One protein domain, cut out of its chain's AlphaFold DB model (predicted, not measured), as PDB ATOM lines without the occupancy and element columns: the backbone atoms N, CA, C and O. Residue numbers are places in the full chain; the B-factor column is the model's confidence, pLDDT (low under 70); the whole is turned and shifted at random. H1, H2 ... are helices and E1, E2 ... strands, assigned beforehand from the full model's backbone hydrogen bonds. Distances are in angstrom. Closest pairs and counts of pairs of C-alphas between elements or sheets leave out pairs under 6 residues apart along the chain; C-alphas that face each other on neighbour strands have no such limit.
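Overview. This is residues 164 to 275 of the 1121 residues of an uncharacterized protein of Phycisphaerae bacterium (UniProt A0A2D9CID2). Little regular structure: a small antiparallel sheet, E3 - E2 - E4, sits near the middle of an elongated run of loops, which reaches His 180 at one extreme and Thr 256 at the other. The printed part has 112 residues, 38 in named elements, ordered E1 H1 H2 E2 E3 H3 H4 E4; the class is mixed. It is loose, with radius of gyration of the C-alphas 17.3 A and spans 60 by 31 by 27 A.

Along the chain. E1 is residues 164 to 166, from C-alpha 164 at (9.532, -42.782, 4.532). H1 is 167 to 175, 12.4 A; H2 193 to 196; E2 199 to 204, 17.1 A; E3 214 to 216; H3 235 to 238; H4 244 to 247; E4 271 to 275, 12.6 A, ending at (1.206, -50.624, 8.524).

Arrangement. Hairpin E2 and E3 is antiparallel, with N 202 and O 214 2.8 A apart; E2 and E4 are antiparallel, with N 203 and O 272 2.8 A apart. H3 only grazes the sheet; H1, H2 and H4 are not on it. Every O i to N i+4 pair in H1 is within hydrogen-bond range; H2, H3 and H4 are too short for one.

Size, cuts and confidence. The printed part has no cut. Links H1 to H2, E3 to H3 and H4 to E4 are long. Low confidence includes residues 245 to 261.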
ATOM      1  N   ILE A 164       8.818 -41.566   4.917       94.00
ATOM      2  CA  ILE A 164       9.532 -42.782   4.532       94.00
ATOM      3  C   ILE A 164       9.267 -43.090   3.066       94.00
ATOM      4  O   ILE A 164       8.248 -42.687   2.504       94.00
ATOM      5  N   SER A 165      10.176 -43.828   2.447       93.62
ATOM      6  CA  SER A 165       9.978 -44.394   1.123       93.62
ATOM      7  C   SER A 165       9.904 -45.908   1.213       93.62
ATOM      8  O   SER A 165      10.679 -46.514   1.947       93.62
ATOM      9  N   SER A 166       8.964 -46.522   0.497       92.06
ATOM     10  CA  SER A 166       8.882 -47.978   0.391       92.06
ATOM     11  C   SER A 166       8.136 -48.396  -0.869       92.06
ATOM     12  O   SER A 166       6.960 -48.085  -1.043       92.06
ATOM     13  N   LEU A 167       8.808 -49.157  -1.733       87.69
ATOM     14  CA  LEU A 167       8.160 -49.796  -2.881       87.69
ATOM     15  C   LEU A 167       7.233 -50.946  -2.446       87.69
ATOM     16  O   LEU A 167       6.274 -51.286  -3.138       87.69
ATOM     17  N   ASP A 168       7.508 -51.565  -1.298       85.50
ATOM     18  CA  ASP A 168       6.744 -52.718  -0.826       85.50
ATOM     19  C   ASP A 168       5.373 -52.348  -0.304       85.50
ATOM     20  O   ASP A 168       4.416 -53.043  -0.632       85.50
ATOM     21  N   LEU A 169       5.261 -51.227   0.411       87.81
ATOM     22  CA  LEU A 169       3.960 -50.694   0.808       87.81
ATOM     23  C   LEU A 169       3.093 -50.406  -0.417       87.81
ATOM     24  O   LEU A 169       1.954 -50.861  -0.480       87.81
ATOM     25  N   SER A 170       3.639 -49.706  -1.417       85.75
ATOM     26  CA  SER A 170       2.897 -49.375  -2.635       85.75
ATOM     27  C   SER A 170       2.409 -50.619  -3.375       85.75
ATOM     28  O   SER A 170       1.235 -50.682  -3.727       85.75
ATOM     29  N   ASN A 171       3.264 -51.626  -3.569       85.12
ATOM     30  CA  ASN A 171       2.849 -52.866  -4.228       85.12
ATOM     31  C   ASN A 171       1.833 -53.653  -3.388       85.12
ATOM     32  O   ASN A 171       0.819 -54.089  -3.920       85.12
ATOM     33  N   THR A 172       2.058 -53.790  -2.077       85.31
ATOM     34  CA  THR A 172       1.156 -54.556  -1.202       85.31
ATOM     35  C   THR A 172      -0.245 -53.948  -1.201       85.31
ATOM     36  O   THR A 172      -1.219 -54.666  -1.406       85.31
ATOM     37  N   PHE A 173      -0.368 -52.625  -1.064       82.00
ATOM     38  CA  PHE A 173      -1.673 -51.961  -1.105       82.00
ATOM     39  C   PHE A 173      -2.367 -52.055  -2.471       82.00
ATOM     40  O   PHE A 173      -3.593 -52.059  -2.519       82.00
ATOM     41  N   ASN A 174      -1.623 -52.156  -3.576       81.19
ATOM     42  CA  ASN A 174      -2.210 -52.330  -4.907       81.19
ATOM     43  C   ASN A 174      -2.714 -53.759  -5.165       81.19
ATOM     44  O   ASN A 174      -3.660 -53.918  -5.931       81.19
ATOM     45  N   ASP A 175      -2.109 -54.767  -4.531       79.94
ATOM     46  CA  ASP A 175      -2.331 -56.185  -4.859       79.94
ATOM     47  C   ASP A 175      -3.123 -56.960  -3.783       79.94
ATOM     48  O   ASP A 175      -3.388 -58.152  -3.932       79.94
ATOM     49  N   THR A 176      -3.499 -56.317  -2.674       80.50
ATOM     50  CA  THR A 176      -4.228 -56.972  -1.574       80.50
ATOM     51  C   THR A 176      -5.700 -57.200  -1.929       80.50
ATOM     52  O   THR A 176      -6.427 -56.244  -2.187       80.50
ATOM     53  N   SER A 177      -6.175 -58.446  -1.822       79.50
ATOM     54  CA  SER A 177      -7.576 -58.862  -2.033       79.50
ATOM     55  C   SER A 177      -8.027 -59.924  -1.015       79.50
ATOM     56  O   SER A 177      -7.184 -60.649  -0.483       79.50
ATOM     57  N   CYS A 178      -9.341 -60.079  -0.803       77.62
ATOM     58  CA  CYS A 178      -9.942 -61.197  -0.050       77.62
ATOM     59  C   CYS A 178     -10.534 -62.256  -1.000       77.62
ATOM     60  O   CYS A 178     -11.068 -61.914  -2.057       77.62
ATOM     61  N   VAL A 179     -10.519 -63.531  -0.594       72.50
ATOM     62  CA  VAL A 179     -10.941 -64.696  -1.393       72.50
ATOM     63  C   VAL A 179     -12.392 -64.587  -1.876       72.50
ATOM     64  O   VAL A 179     -12.658 -64.868  -3.042       72.50
ATOM     65  N   HIS A 180     -13.333 -64.158  -1.024       65.50
ATOM     66  CA  HIS A 180     -14.761 -64.102  -1.385       65.50
ATOM     67  C   HIS A 180     -15.198 -62.840  -2.128       65.50
ATOM     68  O   HIS A 180     -16.312 -62.815  -2.642       65.50
ATOM     69  N   ILE A 181     -14.355 -61.807  -2.168       65.19
ATOM     70  CA  ILE A 181     -14.702 -60.513  -2.772       65.19
ATOM     71  C   ILE A 181     -14.067 -60.396  -4.160       65.19
ATOM     72  O   ILE A 181     -14.633 -59.763  -5.043       65.19
ATOM     73  N   GLY A 182     -12.906 -61.023  -4.393       63.06
ATOM     74  CA  GLY A 182     -12.220 -61.047  -5.694       63.06
ATOM     75  C   GLY A 182     -11.699 -59.686  -6.184       63.06
ATOM     76  O   GLY A 182     -10.776 -59.646  -6.994       63.06
ATOM     77  N   ALA A 183     -12.248 -58.579  -5.681       66.12
ATOM     78  CA  ALA A 183     -11.755 -57.224  -5.843       66.12
ATOM     79  C   ALA A 183     -10.666 -56.905  -4.808       66.12
ATOM     80  O   ALA A 183     -10.602 -57.494  -3.722       66.12
ATOM     81  N   ASN A 184      -9.813 -55.942  -5.154       73.62
ATOM     82  CA  ASN A 184      -8.814 -55.424  -4.232       73.62
ATOM     83  C   ASN A 184      -9.503 -54.829  -3.003       73.62
ATOM     84  O   ASN A 184     -10.478 -54.090  -3.141       73.62
ATOM     85  N   VAL A 185      -8.958 -55.112  -1.818       75.94
ATOM     86  CA  VAL A 185      -9.398 -54.505  -0.555       75.94
ATOM     87  C   VAL A 185      -9.383 -52.986  -0.720       75.94
ATOM     88  O   VAL A 185     -10.398 -52.330  -0.495       75.94
ATOM     89  N   PHE A 186      -8.278 -52.445  -1.244       74.19
ATOM     90  CA  PHE A 186      -8.114 -51.027  -1.565       74.19
ATOM     91  C   PHE A 186      -8.546 -50.743  -3.013       74.19
ATOM     92  O   PHE A 186      -7.844 -51.072  -3.970       74.19
ATOM     93  N   VAL A 187      -9.694 -50.078  -3.179       66.94
ATOM     94  CA  VAL A 187     -10.405 -49.887  -4.462       66.94
ATOM     95  C   VAL A 187      -9.586 -49.079  -5.483       66.94
ATOM     96  O   VAL A 187      -9.781 -49.205  -6.689       66.94
ATOM     97  N   SER A 188      -8.637 -48.267  -5.014       63.59
ATOM     98  CA  SER A 188      -7.694 -47.507  -5.855       63.59
ATOM     99  C   SER A 188      -6.230 -47.706  -5.447       63.59
ATOM    100  O   SER A 188      -5.370 -46.870  -5.741       63.59
ATOM    101  N   GLY A 189      -5.938 -48.821  -4.768       66.31
ATOM    102  CA  GLY A 189      -4.595 -49.155  -4.303       66.31
ATOM    103  C   GLY A 189      -4.007 -48.079  -3.385       66.31
ATOM    104  O   GLY A 189      -4.706 -47.521  -2.541       66.31
ATOM    105  N   GLY A 190      -2.734 -47.726  -3.585       60.31
ATOM    106  CA  GLY A 190      -2.024 -46.705  -2.796       60.31
ATOM    107  C   GLY A 190      -2.567 -45.265  -2.886       60.31
ATOM    108  O   GLY A 190      -1.958 -44.364  -2.321       60.31
ATOM    109  N   SER A 191      -3.667 -45.024  -3.610       65.69
ATOM    110  CA  SER A 191      -4.370 -43.728  -3.688       65.69
ATOM    111  C   SER A 191      -5.754 -43.742  -3.022       65.69
ATOM    112  O   SER A 191      -6.491 -42.760  -3.126       65.69
ATOM    113  N   ASP A 192      -6.116 -44.832  -2.341       74.69
ATOM    114  CA  ASP A 192      -7.392 -44.946  -1.639       74.69
ATOM    115  C   ASP A 192      -7.472 -43.943  -0.483       74.69
ATOM    116  O   ASP A 192      -6.614 -43.915   0.400       74.69
ATOM    117  N   SER A 193      -8.522 -43.115  -0.457       76.75
ATOM    118  CA  SER A 193      -8.692 -42.085   0.574       76.75
ATOM    119  C   SER A 193      -8.764 -42.661   1.987       76.75
ATOM    120  O   SER A 193      -8.481 -41.949   2.947       76.75
ATOM    121  N   ARG A 194      -9.118 -43.941   2.142       77.25
ATOM    122  CA  ARG A 194      -9.160 -44.616   3.446       77.25
ATOM    123  C   ARG A 194      -7.768 -44.914   4.002       77.25
ATOM    124  O   ARG A 194      -7.623 -44.972   5.214       77.25
ATOM    125  N   LEU A 195      -6.739 -44.990   3.153       77.12
ATOM    126  CA  LEU A 195      -5.336 -45.119   3.570       77.12
ATOM    127  C   LEU A 195      -4.741 -43.815   4.121       77.12
ATOM    128  O   LEU A 195      -3.575 -43.793   4.503       77.12
ATOM    129  N   THR A 196      -5.501 -42.716   4.162       78.50
ATOM    130  CA  THR A 196      -5.028 -41.477   4.797       78.50
ATOM    131  C   THR A 196      -4.902 -41.621   6.312       78.50
ATOM    132  O   THR A 196      -3.970 -41.058   6.873       78.50
ATOM    133  N   GLN A 197      -5.760 -42.427   6.947       81.94
ATOM    134  CA  GLN A 197      -5.766 -42.699   8.385       81.94
ATOM    135  C   GLN A 197      -5.392 -44.163   8.627       81.94
ATOM    136  O   GLN A 197      -6.229 -45.053   8.493       81.94
ATOM    137  N   VAL A 198      -4.127 -44.418   8.956       88.75
ATOM    138  CA  VAL A 198      -3.612 -45.765   9.242       88.75
ATOM    139  C   VAL A 198      -2.807 -45.756  10.528       88.75
ATOM    140  O   VAL A 198      -2.298 -44.717  10.949       88.75
ATOM    141  N   ASN A 199      -2.631 -46.936  11.108       92.50
ATOM    142  CA  ASN A 199      -1.688 -47.135  12.196       92.50
ATOM    143  C   ASN A 199      -0.404 -47.715  11.631       92.50
ATOM    144  O   ASN A 199      -0.430 -48.524  10.704       92.50
ATOM    145  N   SER A 200       0.734 -47.319  12.180       92.94
ATOM    146  CA  SER A 200       2.004 -47.898  11.758       92.94
ATOM    147  C   SER A 200       3.002 -47.980  12.893       92.94
ATOM    148  O   SER A 200       2.924 -47.233  13.865       92.94
ATOM    149  N   VAL A 201       3.930 -48.919  12.761       95.00
ATOM    150  CA  VAL A 201       5.084 -49.085  13.638       95.00
ATOM    151  C   VAL A 201       6.314 -49.202  12.765       95.00
ATOM    152  O   VAL A 201       6.329 -50.010  11.841       95.00
ATOM    153  N   PHE A 202       7.338 -48.413  13.055       94.12
ATOM    154  CA  PHE A 202       8.585 -48.410  12.310       94.12
ATOM    155  C   PHE A 202       9.771 -48.414  13.264       94.12
ATOM    156  O   PHE A 202       9.875 -47.568  14.154       94.12
ATOM    157  N   TYR A 203      10.672 -49.369  13.057       93.50
ATOM    158  CA  TYR A 203      11.887 -49.529  13.833       93.50
ATOM    159  C   TYR A 203      13.111 -49.425  12.918       93.50
ATOM    160  O   TYR A 203      13.147 -50.108  11.884       93.50
ATOM    161  N   PRO A 204      14.096 -48.565  13.245       92.06
ATOM    162  CA  PRO A 204      15.331 -48.482  12.472       92.06
ATOM    163  C   PRO A 204      16.060 -49.825  12.495       92.06
ATOM    164  O   PRO A 204      16.003 -50.553  13.485       92.06
ATOM    165  N   SER A 205      16.785 -50.149  11.422       91.19
ATOM    166  CA  SER A 205      17.629 -51.350  11.394       91.19
ATOM    167  C   SER A 205      18.491 -51.408  12.655       91.19
ATOM    168  O   SER A 205      19.193 -50.443  12.973       91.19
ATOM    169  N   HIS A 206      18.513 -52.549  13.350       87.62
ATOM    170  CA  HIS A 206      19.296 -52.681  14.583       87.62
ATOM    171  C   HIS A 206      20.790 -52.439  14.337       87.62
ATOM    172  O   HIS A 206      21.507 -52.052  15.256       87.62
ATOM    173  N   THR A 207      21.278 -52.588  13.103       87.31
ATOM    174  CA  THR A 207      22.653 -52.230  12.726       87.31
ATOM    175  C   THR A 207      22.950 -50.734  12.756       87.31
ATOM    176  O   THR A 207      24.108 -50.366  12.802       87.31
ATOM    177  N   LEU A 208      21.962 -49.847  12.772       88.44
ATOM    178  CA  LEU A 208      22.225 -48.407  12.865       88.44
ATOM    179  C   LEU A 208      22.533 -47.974  14.303       88.44
ATOM    180  O   LEU A 208      23.138 -46.928  14.512       88.44
ATOM    181  N   ARG A 209      22.131 -48.790  15.292       87.06
ATOM    182  CA  ARG A 209      22.169 -48.442  16.724       87.06
ATOM    183  C   ARG A 209      21.460 -47.106  17.003       87.06
ATOM    184  O   ARG A 209      21.820 -46.381  17.928       87.06
ATOM    185  N   SER A 210      20.436 -46.819  16.200       87.25
ATOM    186  CA  SER A 210      19.594 -45.636  16.313       87.25
ATOM    187  C   SER A 210      18.336 -45.939  17.119       87.25
ATOM    188  O   SER A 210      17.857 -47.071  17.141       87.25
ATOM    189  N   ALA A 211      17.793 -44.910  17.753       84.31
ATOM    190  CA  ALA A 211      16.523 -44.949  18.464       84.31
ATOM    191  C   ALA A 211      15.636 -43.787  17.988       84.31
ATOM    192  O   ALA A 211      16.166 -42.805  17.452       84.31
ATOM    193  N   PRO A 212      14.312 -43.835  18.202       85.38
ATOM    194  CA  PRO A 212      13.529 -44.882  18.870       85.38
ATOM    195  C   PRO A 212      12.555 -45.606  17.914       85.38
ATOM    196  O   PRO A 212      12.446 -45.257  16.734       85.38
ATOM    197  N   LEU A 213      11.785 -46.568  18.436       91.12
ATOM    198  CA  LEU A 213      10.558 -47.046  17.794       91.12
ATOM    199  C   LEU A 213       9.616 -45.860  17.533       91.12
ATOM    200  O   LEU A 213       9.346 -45.046  18.424       91.12
ATOM    201  N   THR A 214       9.111 -45.781  16.304       91.00
ATOM    202  CA  THR A 214       8.146 -44.767  15.870       91.00
ATOM    203  C   THR A 214       6.790 -45.420  15.667       91.00
ATOM    204  O   THR A 214       6.692 -46.416  14.951       91.00
ATOM    205  N   VAL A 215       5.749 -44.868  16.290       91.75
ATOM    206  CA  VAL A 215       4.373 -45.368  16.186       91.75
ATOM    207  C   VAL A 215       3.464 -44.244  15.700       91.75
ATOM    208  O   VAL A 215       3.554 -43.124  16.190       91.75
ATOM    209  N   THR A 216       2.579 -44.544  14.755       89.38
ATOM    210  CA  THR A 216       1.524 -43.641  14.275       89.38
ATOM    211  C   THR A 216       0.172 -44.208  14.660       89.38
ATOM    212  O   THR A 216      -0.070 -45.398  14.448       89.38
ATOM    213  N   LEU A 217      -0.693 -43.348  15.199       87.12
ATOM    214  CA  LEU A 217      -2.126 -43.609  15.360       87.12
ATOM    215  C   LEU A 217      -2.886 -42.867  14.272       87.12
ATOM    216  O   LEU A 217      -2.323 -41.909  13.762       87.12
ATOM    217  N   GLU A 218      -4.112 -43.298  13.961       80.62
ATOM    218  CA  GLU A 218      -5.045 -42.821  12.911       80.62
ATOM    219  C   GLU A 218      -5.247 -41.283  12.801       80.62
ATOM    220  O   GLU A 218      -6.362 -40.768  12.860       80.62
ATOM    221  N   ASP A 219      -4.171 -40.528  12.608       69.50
ATOM    222  CA  ASP A 219      -4.085 -39.075  12.604       69.50
ATOM    223  C   ASP A 219      -3.242 -38.612  11.408       69.50
ATOM    224  O   ASP A 219      -2.287 -39.270  10.987       69.50
ATOM    225  N   GLY A 220      -3.616 -37.464  10.845       73.81
ATOM    226  CA  GLY A 220      -3.018 -36.880   9.645       73.81
ATOM    227  C   GLY A 220      -3.248 -37.678   8.351       73.81
ATOM    228  O   GLY A 220      -4.148 -38.507   8.259       73.81
ATOM    229  N   SER A 221      -2.468 -37.359   7.310       84.25
ATOM    230  CA  SER A 221      -2.534 -38.009   5.988       84.25
ATOM    231  C   SER A 221      -1.285 -38.849   5.752       84.25
ATOM    232  O   SER A 221      -0.222 -38.296   5.477       84.25
ATOM    233  N   PHE A 222      -1.414 -40.173   5.823       87.75
ATOM    234  CA  PHE A 222      -0.300 -41.099   5.598       87.75
ATOM    235  C   PHE A 222       0.149 -41.173   4.130       87.75
ATOM    236  O   PHE A 222       1.344 -41.272   3.844       87.75
ATOM    237  N   ILE A 223      -0.790 -41.094   3.185       85.31
ATOM    238  CA  ILE A 223      -0.474 -41.034   1.752       85.31
ATOM    239  C   ILE A 223       0.026 -39.631   1.394       85.31
ATOM    240  O   ILE A 223      -0.576 -38.625   1.780       85.31
ATOM    241  N   THR A 224       1.114 -39.572   0.623       83.69
ATOM    242  CA  THR A 224       1.671 -38.324   0.084       83.69
ATOM    243  C   THR A 224       1.401 -38.202  -1.417       83.69
ATOM    244  O   THR A 224       1.040 -39.172  -2.081       83.69
ATOM    245  N   SER A 225       1.593 -37.009  -1.987       82.12
ATOM    246  CA  SER A 225       1.492 -36.798  -3.440       82.12
ATOM    247  C   SER A 225       2.676 -37.374  -4.231       82.12
ATOM    248  O   SER A 225       2.642 -37.384  -5.463       82.12
ATOM    249  N   THR A 226       3.718 -37.856  -3.548       86.31
ATOM    250  CA  THR A 226       4.910 -38.443  -4.160       86.31
ATOM    251  C   THR A 226       4.794 -39.967  -4.175       86.31
ATOM    252  O   THR A 226       4.527 -40.602  -3.158       86.31
ATOM    253  N   SER A 227       5.037 -40.576  -5.338       84.50
ATOM    254  CA  SER A 227       4.988 -42.035  -5.494       84.50
ATOM    255  C   SER A 227       5.984 -42.746  -4.564       84.50
ATOM    256  O   SER A 227       7.129 -42.313  -4.426       84.50
ATOM    257  N   ASN A 228       5.548 -43.856  -3.956       87.31
ATOM    258  CA  ASN A 228       6.312 -44.670  -3.001       87.31
ATOM    259  C   ASN A 228       6.780 -43.919  -1.743       87.31
ATOM    260  O   ASN A 228       7.718 -44.381  -1.090       87.31
ATOM    261  N   GLN A 229       6.182 -42.767  -1.419       90.81
ATOM    262  CA  GLN A 229       6.487 -41.993  -0.219       90.81
ATOM    263  C   GLN A 229       5.259 -41.894   0.689       90.81
ATOM    264  O   GLN A 229       4.153 -41.585   0.241       90.81
ATOM    265  N   PHE A 230       5.483 -42.121   1.980       91.25
ATOM    266  CA  PHE A 230       4.462 -42.154   3.022       91.25
ATOM    267  C   PHE A 230       4.880 -41.263   4.187       91.25
ATOM    268  O   PHE A 230       6.073 -41.131   4.460       91.25
ATOM    269  N   ALA A 231       3.916 -40.652   4.864       90.19
ATOM    270  CA  ALA A 231       4.137 -39.735   5.976       90.19
ATOM    271  C   ALA A 231       3.638 -40.361   7.291       90.19
ATOM    272  O   ALA A 231       2.454 -40.239   7.612       90.19
ATOM    273  N   PRO A 232       4.498 -41.069   8.052       87.38
ATOM    274  CA  PRO A 232       4.144 -41.494   9.399       87.38
ATOM    275  C   PRO A 232       3.991 -40.265  10.300       87.38
ATOM    276  O   PRO A 232       4.930 -39.492  10.486       87.38
ATOM    277  N   ASN A 233       2.802 -40.086  10.870       82.75
ATOM    278  CA  ASN A 233       2.533 -39.043  11.855       82.75
ATOM    279  C   ASN A 233       2.855 -39.617  13.238       82.75
ATOM    280  O   ASN A 233       2.063 -40.368  13.805       82.75
ATOM    281  N   ALA A 234       4.072 -39.384  13.732       83.75
ATOM    282  CA  ALA A 234       4.519 -39.950  15.004       83.75
ATOM    283  C   ALA A 234       3.612 -39.500  16.166       83.75
ATOM    284  O   ALA A 234       3.327 -38.310  16.308       83.75
ATOM    285  N   PHE A 235       3.173 -40.451  16.993       85.06
ATOM    286  CA  PHE A 235       2.242 -40.249  18.110       85.06
ATOM    287  C   PHE A 235       2.724 -39.178  19.095       85.06
ATOM    288  O   PHE A 235       1.967 -38.326  19.552       85.06
ATOM    289  N   GLU A 236       4.012 -39.234  19.377       77.06
ATOM    290  CA  GLU A 236       4.848 -38.237  20.023       77.06
ATOM    291  C   GLU A 236       4.475 -36.778  19.698       77.06
ATOM    292  O   GLU A 236       4.140 -35.998  20.591       77.06
ATOM    293  N   GLY A 237       4.399 -36.432  18.408       65.81
ATOM    294  CA  GLY A 237       4.115 -35.070  17.953       65.81
ATOM    295  C   GLY A 237       2.646 -34.643  18.063       65.81
ATOM    296  O   GLY A 237       2.335 -33.483  17.792       65.81
ATOM    297  N   ALA A 238       1.735 -35.543  18.448       68.25
ATOM    298  CA  ALA A 238       0.296 -35.276  18.463       68.25
ATOM    299  C   ALA A 238      -0.183 -34.534  19.731       68.25
ATOM    300  O   ALA A 238      -1.312 -34.045  19.772       68.25
ATOM    301  N   GLY A 239       0.640 -34.441  20.785       65.81
ATOM    302  CA  GLY A 239       0.301 -33.709  22.019       65.81
ATOM    303  C   GLY A 239      -0.873 -34.297  22.822       65.81
ATOM    304  O   GLY A 239      -1.460 -33.605  23.654       65.81
ATOM    305  N   VAL A 240      -1.232 -35.560  22.569       69.12
ATOM    306  CA  VAL A 240      -2.406 -36.234  23.159       69.12
ATOM    307  C   VAL A 240      -2.104 -36.840  24.537       69.12
ATOM    308  O   VAL A 240      -3.014 -37.040  25.340       69.12
ATOM    309  N   ASP A 241      -0.837 -37.126  24.838       73.69
ATOM    310  CA  ASP A 241      -0.405 -37.706  26.112       73.69
ATOM    311  C   ASP A 241       0.428 -36.704  26.922       73.69
ATOM    312  O   ASP A 241       1.600 -36.464  26.638       73.69
ATOM    313  N   LEU A 242      -0.181 -36.126  27.960       75.75
ATOM    314  CA  LEU A 242       0.479 -35.129  28.806       75.75
ATOM    315  C   LEU A 242       1.412 -35.753  29.862       75.75
ATOM    316  O   LEU A 242       2.115 -35.016  30.552       75.75
ATOM    317  N   THR A 243       1.464 -37.087  29.991       75.06
ATOM    318  CA  THR A 243       2.431 -37.768  30.873       75.06
ATOM    319  C   THR A 243       3.852 -37.743  30.304       75.06
ATOM    320  O   THR A 243       4.814 -37.870  31.064       75.06
ATOM    321  N   ILE A 244       3.996 -37.519  28.991       73.88
ATOM    322  CA  ILE A 244       5.284 -37.472  28.283       73.88
ATOM    323  C   ILE A 244       6.225 -36.442  28.920       73.88
ATOM    324  O   ILE A 244       7.361 -36.756  29.251       73.88
ATOM    325  N   ALA A 245       5.744 -35.223  29.165       63.94
ATOM    326  CA  ALA A 245       6.593 -34.121  29.621       63.94
ATOM    327  C   ALA A 245       7.119 -34.272  31.065       63.94
ATOM    328  O   ALA A 245       8.057 -33.570  31.435       63.94
ATOM    329  N   GLY A 246       6.512 -35.136  31.890       60.62
ATOM    330  CA  GLY A 246       6.807 -35.214  33.328       60.62
ATOM    331  C   GLY A 246       7.104 -36.606  33.887       60.62
ATOM    332  O   GLY A 246       7.537 -36.698  35.031       60.62
ATOM    333  N   SER A 247       6.843 -37.688  33.145       65.12
ATOM    334  CA  SER A 247       6.989 -39.073  33.636       65.12
ATOM    335  C   SER A 247       7.780 -39.996  32.708       65.12
ATOM    336  O   SER A 247       8.095 -41.116  33.106       65.12
ATOM    337  N   ASP A 248       8.115 -39.570  31.489       65.12
ATOM    338  CA  ASP A 248       8.997 -40.348  30.623       65.12
ATOM    339  C   ASP A 248      10.461 -40.165  31.065       65.12
ATOM    340  O   ASP A 248      11.085 -39.144  30.790       65.12
ATOM    341  N   ILE A 249      11.046 -41.198  31.685       59.22
ATOM    342  CA  ILE A 249      12.508 -41.309  31.912       59.22
ATOM    343  C   ILE A 249      13.284 -41.316  30.581       59.22
ATOM    344  O   ILE A 249      14.483 -41.051  30.553       59.22
ATOM    345  N   SER A 250      12.578 -41.554  29.467       56.91
ATOM    346  CA  SER A 250      13.072 -41.866  28.123       56.91
ATOM    347  C   SER A 250      13.971 -40.837  27.425       56.91
ATOM    348  O   SER A 250      14.171 -40.928  26.218       56.91
ATOM    349  N   GLY A 251      14.553 -39.870  28.126       54.84
ATOM    350  CA  GLY A 251      15.411 -38.888  27.485       54.84
ATOM    351  C   GLY A 251      16.410 -38.160  28.360       54.84
ATOM    352  O   GLY A 251      17.114 -37.327  27.804       54.84
ATOM    353  N   PHE A 252      16.509 -38.427  29.666       62.34
ATOM    354  CA  PHE A 252      17.325 -37.605  30.564       62.34
ATOM    355  C   PHE A 252      18.069 -38.411  31.627       62.34
ATOM    356  O   PHE A 252      17.453 -39.117  32.417       62.34
ATOM    357  N   ASN A 253      19.391 -38.270  31.653       65.00
ATOM    358  CA  ASN A 253      20.287 -38.915  32.597       65.00
ATOM    359  C   ASN A 253      20.152 -38.193  33.938       65.00
ATOM    360  O   ASN A 253      20.500 -37.016  34.048       65.00
ATOM    361  N   THR A 254      19.629 -38.892  34.939       65.94
ATOM    362  CA  THR A 254      19.339 -38.327  36.262       65.94
ATOM    363  C   THR A 254      20.585 -37.831  36.999       65.94
ATOM    364  O   THR A 254      20.464 -36.922  37.821       65.94
ATOM    365  N   ASP A 255      21.766 -38.359  36.671       62.06
ATOM    366  CA  ASP A 255      23.036 -37.989  37.298       62.06
ATOM    367  C   ASP A 255      23.724 -36.811  36.591       62.06
ATOM    368  O   ASP A 255      24.223 -35.896  37.246       62.06
ATOM    369  N   THR A 256      23.768 -36.805  35.253       62.34
ATOM    370  CA  THR A 256      24.477 -35.758  34.482       62.34
ATOM    371  C   THR A 256      23.594 -34.582  34.090       62.34
ATOM    372  O   THR A 256      24.090 -33.528  33.693       62.34
ATOM    373  N   GLY A 257      22.281 -34.760  34.162       63.75
ATOM    374  CA  GLY A 257      21.320 -33.792  33.676       63.75
ATOM    375  C   GLY A 257      21.306 -33.610  32.148       63.75
ATOM    376  O   GLY A 257      20.811 -32.597  31.656       63.75
ATOM    377  N   GLY A 258      21.912 -34.538  31.396       63.25
ATOM    378  CA  GLY A 258      21.975 -34.540  29.929       63.25
ATOM    379  C   GLY A 258      21.044 -35.578  29.299       63.25
ATOM    380  O   GLY A 258      20.351 -36.299  30.006       63.25
ATOM    381  N   SER A 259      21.016 -35.696  27.968       60.09
ATOM    382  CA  SER A 259      20.131 -36.664  27.305       60.09
ATOM    383  C   SER A 259      20.640 -38.109  27.358       60.09
ATOM    384  O   SER A 259      21.799 -38.373  27.045       60.09
ATOM    385  N   LEU A 260      19.755 -39.062  27.668       64.88
ATOM    386  CA  LEU A 260      20.002 -40.505  27.502       64.88
ATOM    387  C   LEU A 260      19.760 -40.897  26.055       64.88
ATOM    388  O   LEU A 260      18.736 -41.495  25.738       64.88
ATOM    389  N   ALA A 261      20.647 -40.484  25.160       61.22
ATOM    390  CA  ALA A 261      20.410 -40.661  23.740       61.22
ATOM    391  C   ALA A 261      21.421 -41.628  23.128       61.22
ATOM    392  O   ALA A 261      22.627 -41.380  23.118       61.22
ATOM    393  N   ARG A 262      20.901 -42.705  22.534       79.88
ATOM    394  CA  ARG A 262      21.513 -43.248  21.318       79.88
ATOM    395  C   ARG A 262      21.297 -42.258  20.172       79.88
ATOM    396  O   ARG A 262      20.454 -41.363  20.258       79.88
ATOM    397  N   THR A 263      22.048 -42.421  19.090       83.69
ATOM    398  CA  THR A 263      21.884 -41.603  17.885       83.69
ATOM    399  C   THR A 263      20.423 -41.625  17.422       83.69
ATOM    400  O   THR A 263      19.790 -42.678  17.377       83.69
ATOM    401  N   SER A 264      19.859 -40.453  17.122       86.44
ATOM    402  CA  SER A 264      18.506 -40.379  16.562       86.44
ATOM    403  C   SER A 264      18.487 -40.898  15.129       86.44
ATOM    404  O   SER A 264      19.481 -40.747  14.415       86.44
ATOM    405  N   VAL A 265      17.341 -41.410  14.684       89.19
ATOM    406  CA  VAL A 265      17.119 -41.766  13.275       89.19
ATOM    407  C   VAL A 265      17.407 -40.567  12.359       89.19
ATOM    408  O   VAL A 265      17.019 -39.435  12.659       89.19
ATOM    409  N   GLN A 266      18.104 -40.815  11.251       92.00
ATOM    410  CA  GLN A 266      18.513 -39.827  10.250       92.00
ATOM    411  C   GLN A 266      17.850 -40.076   8.889       92.00
ATOM    412  O   GLN A 266      17.287 -41.136   8.619       92.00
ATOM    413  N   ALA A 267      17.923 -39.089   7.993       92.75
ATOM    414  CA  ALA A 267      17.528 -39.291   6.602       92.75
ATOM    415  C   ALA A 267      18.452 -40.317   5.920       92.75
ATOM    416  O   ALA A 267      19.668 -40.281   6.084       92.75
ATOM    417  N   SER A 268      17.873 -41.171   5.081       93.00
ATOM    418  CA  SER A 268      18.465 -42.348   4.428       93.00
ATOM    419  C   SER A 268      18.721 -43.553   5.338       93.00
ATOM    420  O   SER A 268      19.210 -44.574   4.849       93.00
ATOM    421  N   ASP A 269      18.370 -43.481   6.625       93.88
ATOM    422  CA  ASP A 269      18.418 -44.650   7.500       93.88
ATOM    423  C   ASP A 269      17.433 -45.718   7.016       93.88
ATOM    424  O   ASP A 269      16.298 -45.422   6.633       93.88
ATOM    425  N   ARG A 270      17.874 -46.979   7.045       92.69
ATOM    426  CA  ARG A 270      17.028 -48.138   6.745       92.69
ATOM    427  C   ARG A 270      16.056 -48.406   7.882       92.69
ATOM    428  O   ARG A 270      16.440 -48.365   9.055       92.69
ATOM    429  N   ILE A 271      14.821 -48.722   7.516       92.50
ATOM    430  CA  ILE A 271      13.737 -48.944   8.465       92.50
ATOM    431  C   ILE A 271      12.878 -50.133   8.039       92.50
ATOM    432  O   ILE A 271      12.729 -50.419   6.852       92.50
ATOM    433  N   SER A 272      12.305 -50.827   9.015       91.88
ATOM    434  CA  SER A 272      11.313 -51.884   8.803       91.88
ATOM    435  C   SER A 272      10.177 -51.743   9.795       91.88
ATOM    436  O   SER A 272      10.315 -51.088  10.829       91.88
ATOM    437  N   GLY A 273       9.055 -52.384   9.512       92.00
ATOM    438  CA  GLY A 273       7.863 -52.176  10.309       92.00
ATOM    439  C   GLY A 273       6.580 -52.538   9.591       92.00
ATOM    440  O   GLY A 273       6.599 -53.020   8.457       92.00
ATOM    441  N   ASN A 274       5.466 -52.272  10.256       93.88
ATOM    442  CA  ASN A 274       4.143 -52.711   9.843       93.88
ATOM    443  C   ASN A 274       3.186 -51.524   9.727       93.88
ATOM    444  O   ASN A 274       3.243 -50.592  10.528       93.88
ATOM    445  N   VAL A 275       2.281 -51.591   8.755       93.12
ATOM    446  CA  VAL A 275       1.206 -50.624   8.524       93.12
ATOM    447  C   VAL A 275      -0.127 -51.362   8.531       93.12
ATOM    448  O   VAL A 275      -0.274 -52.400   7.886       93.12
TER     449      VAL A 275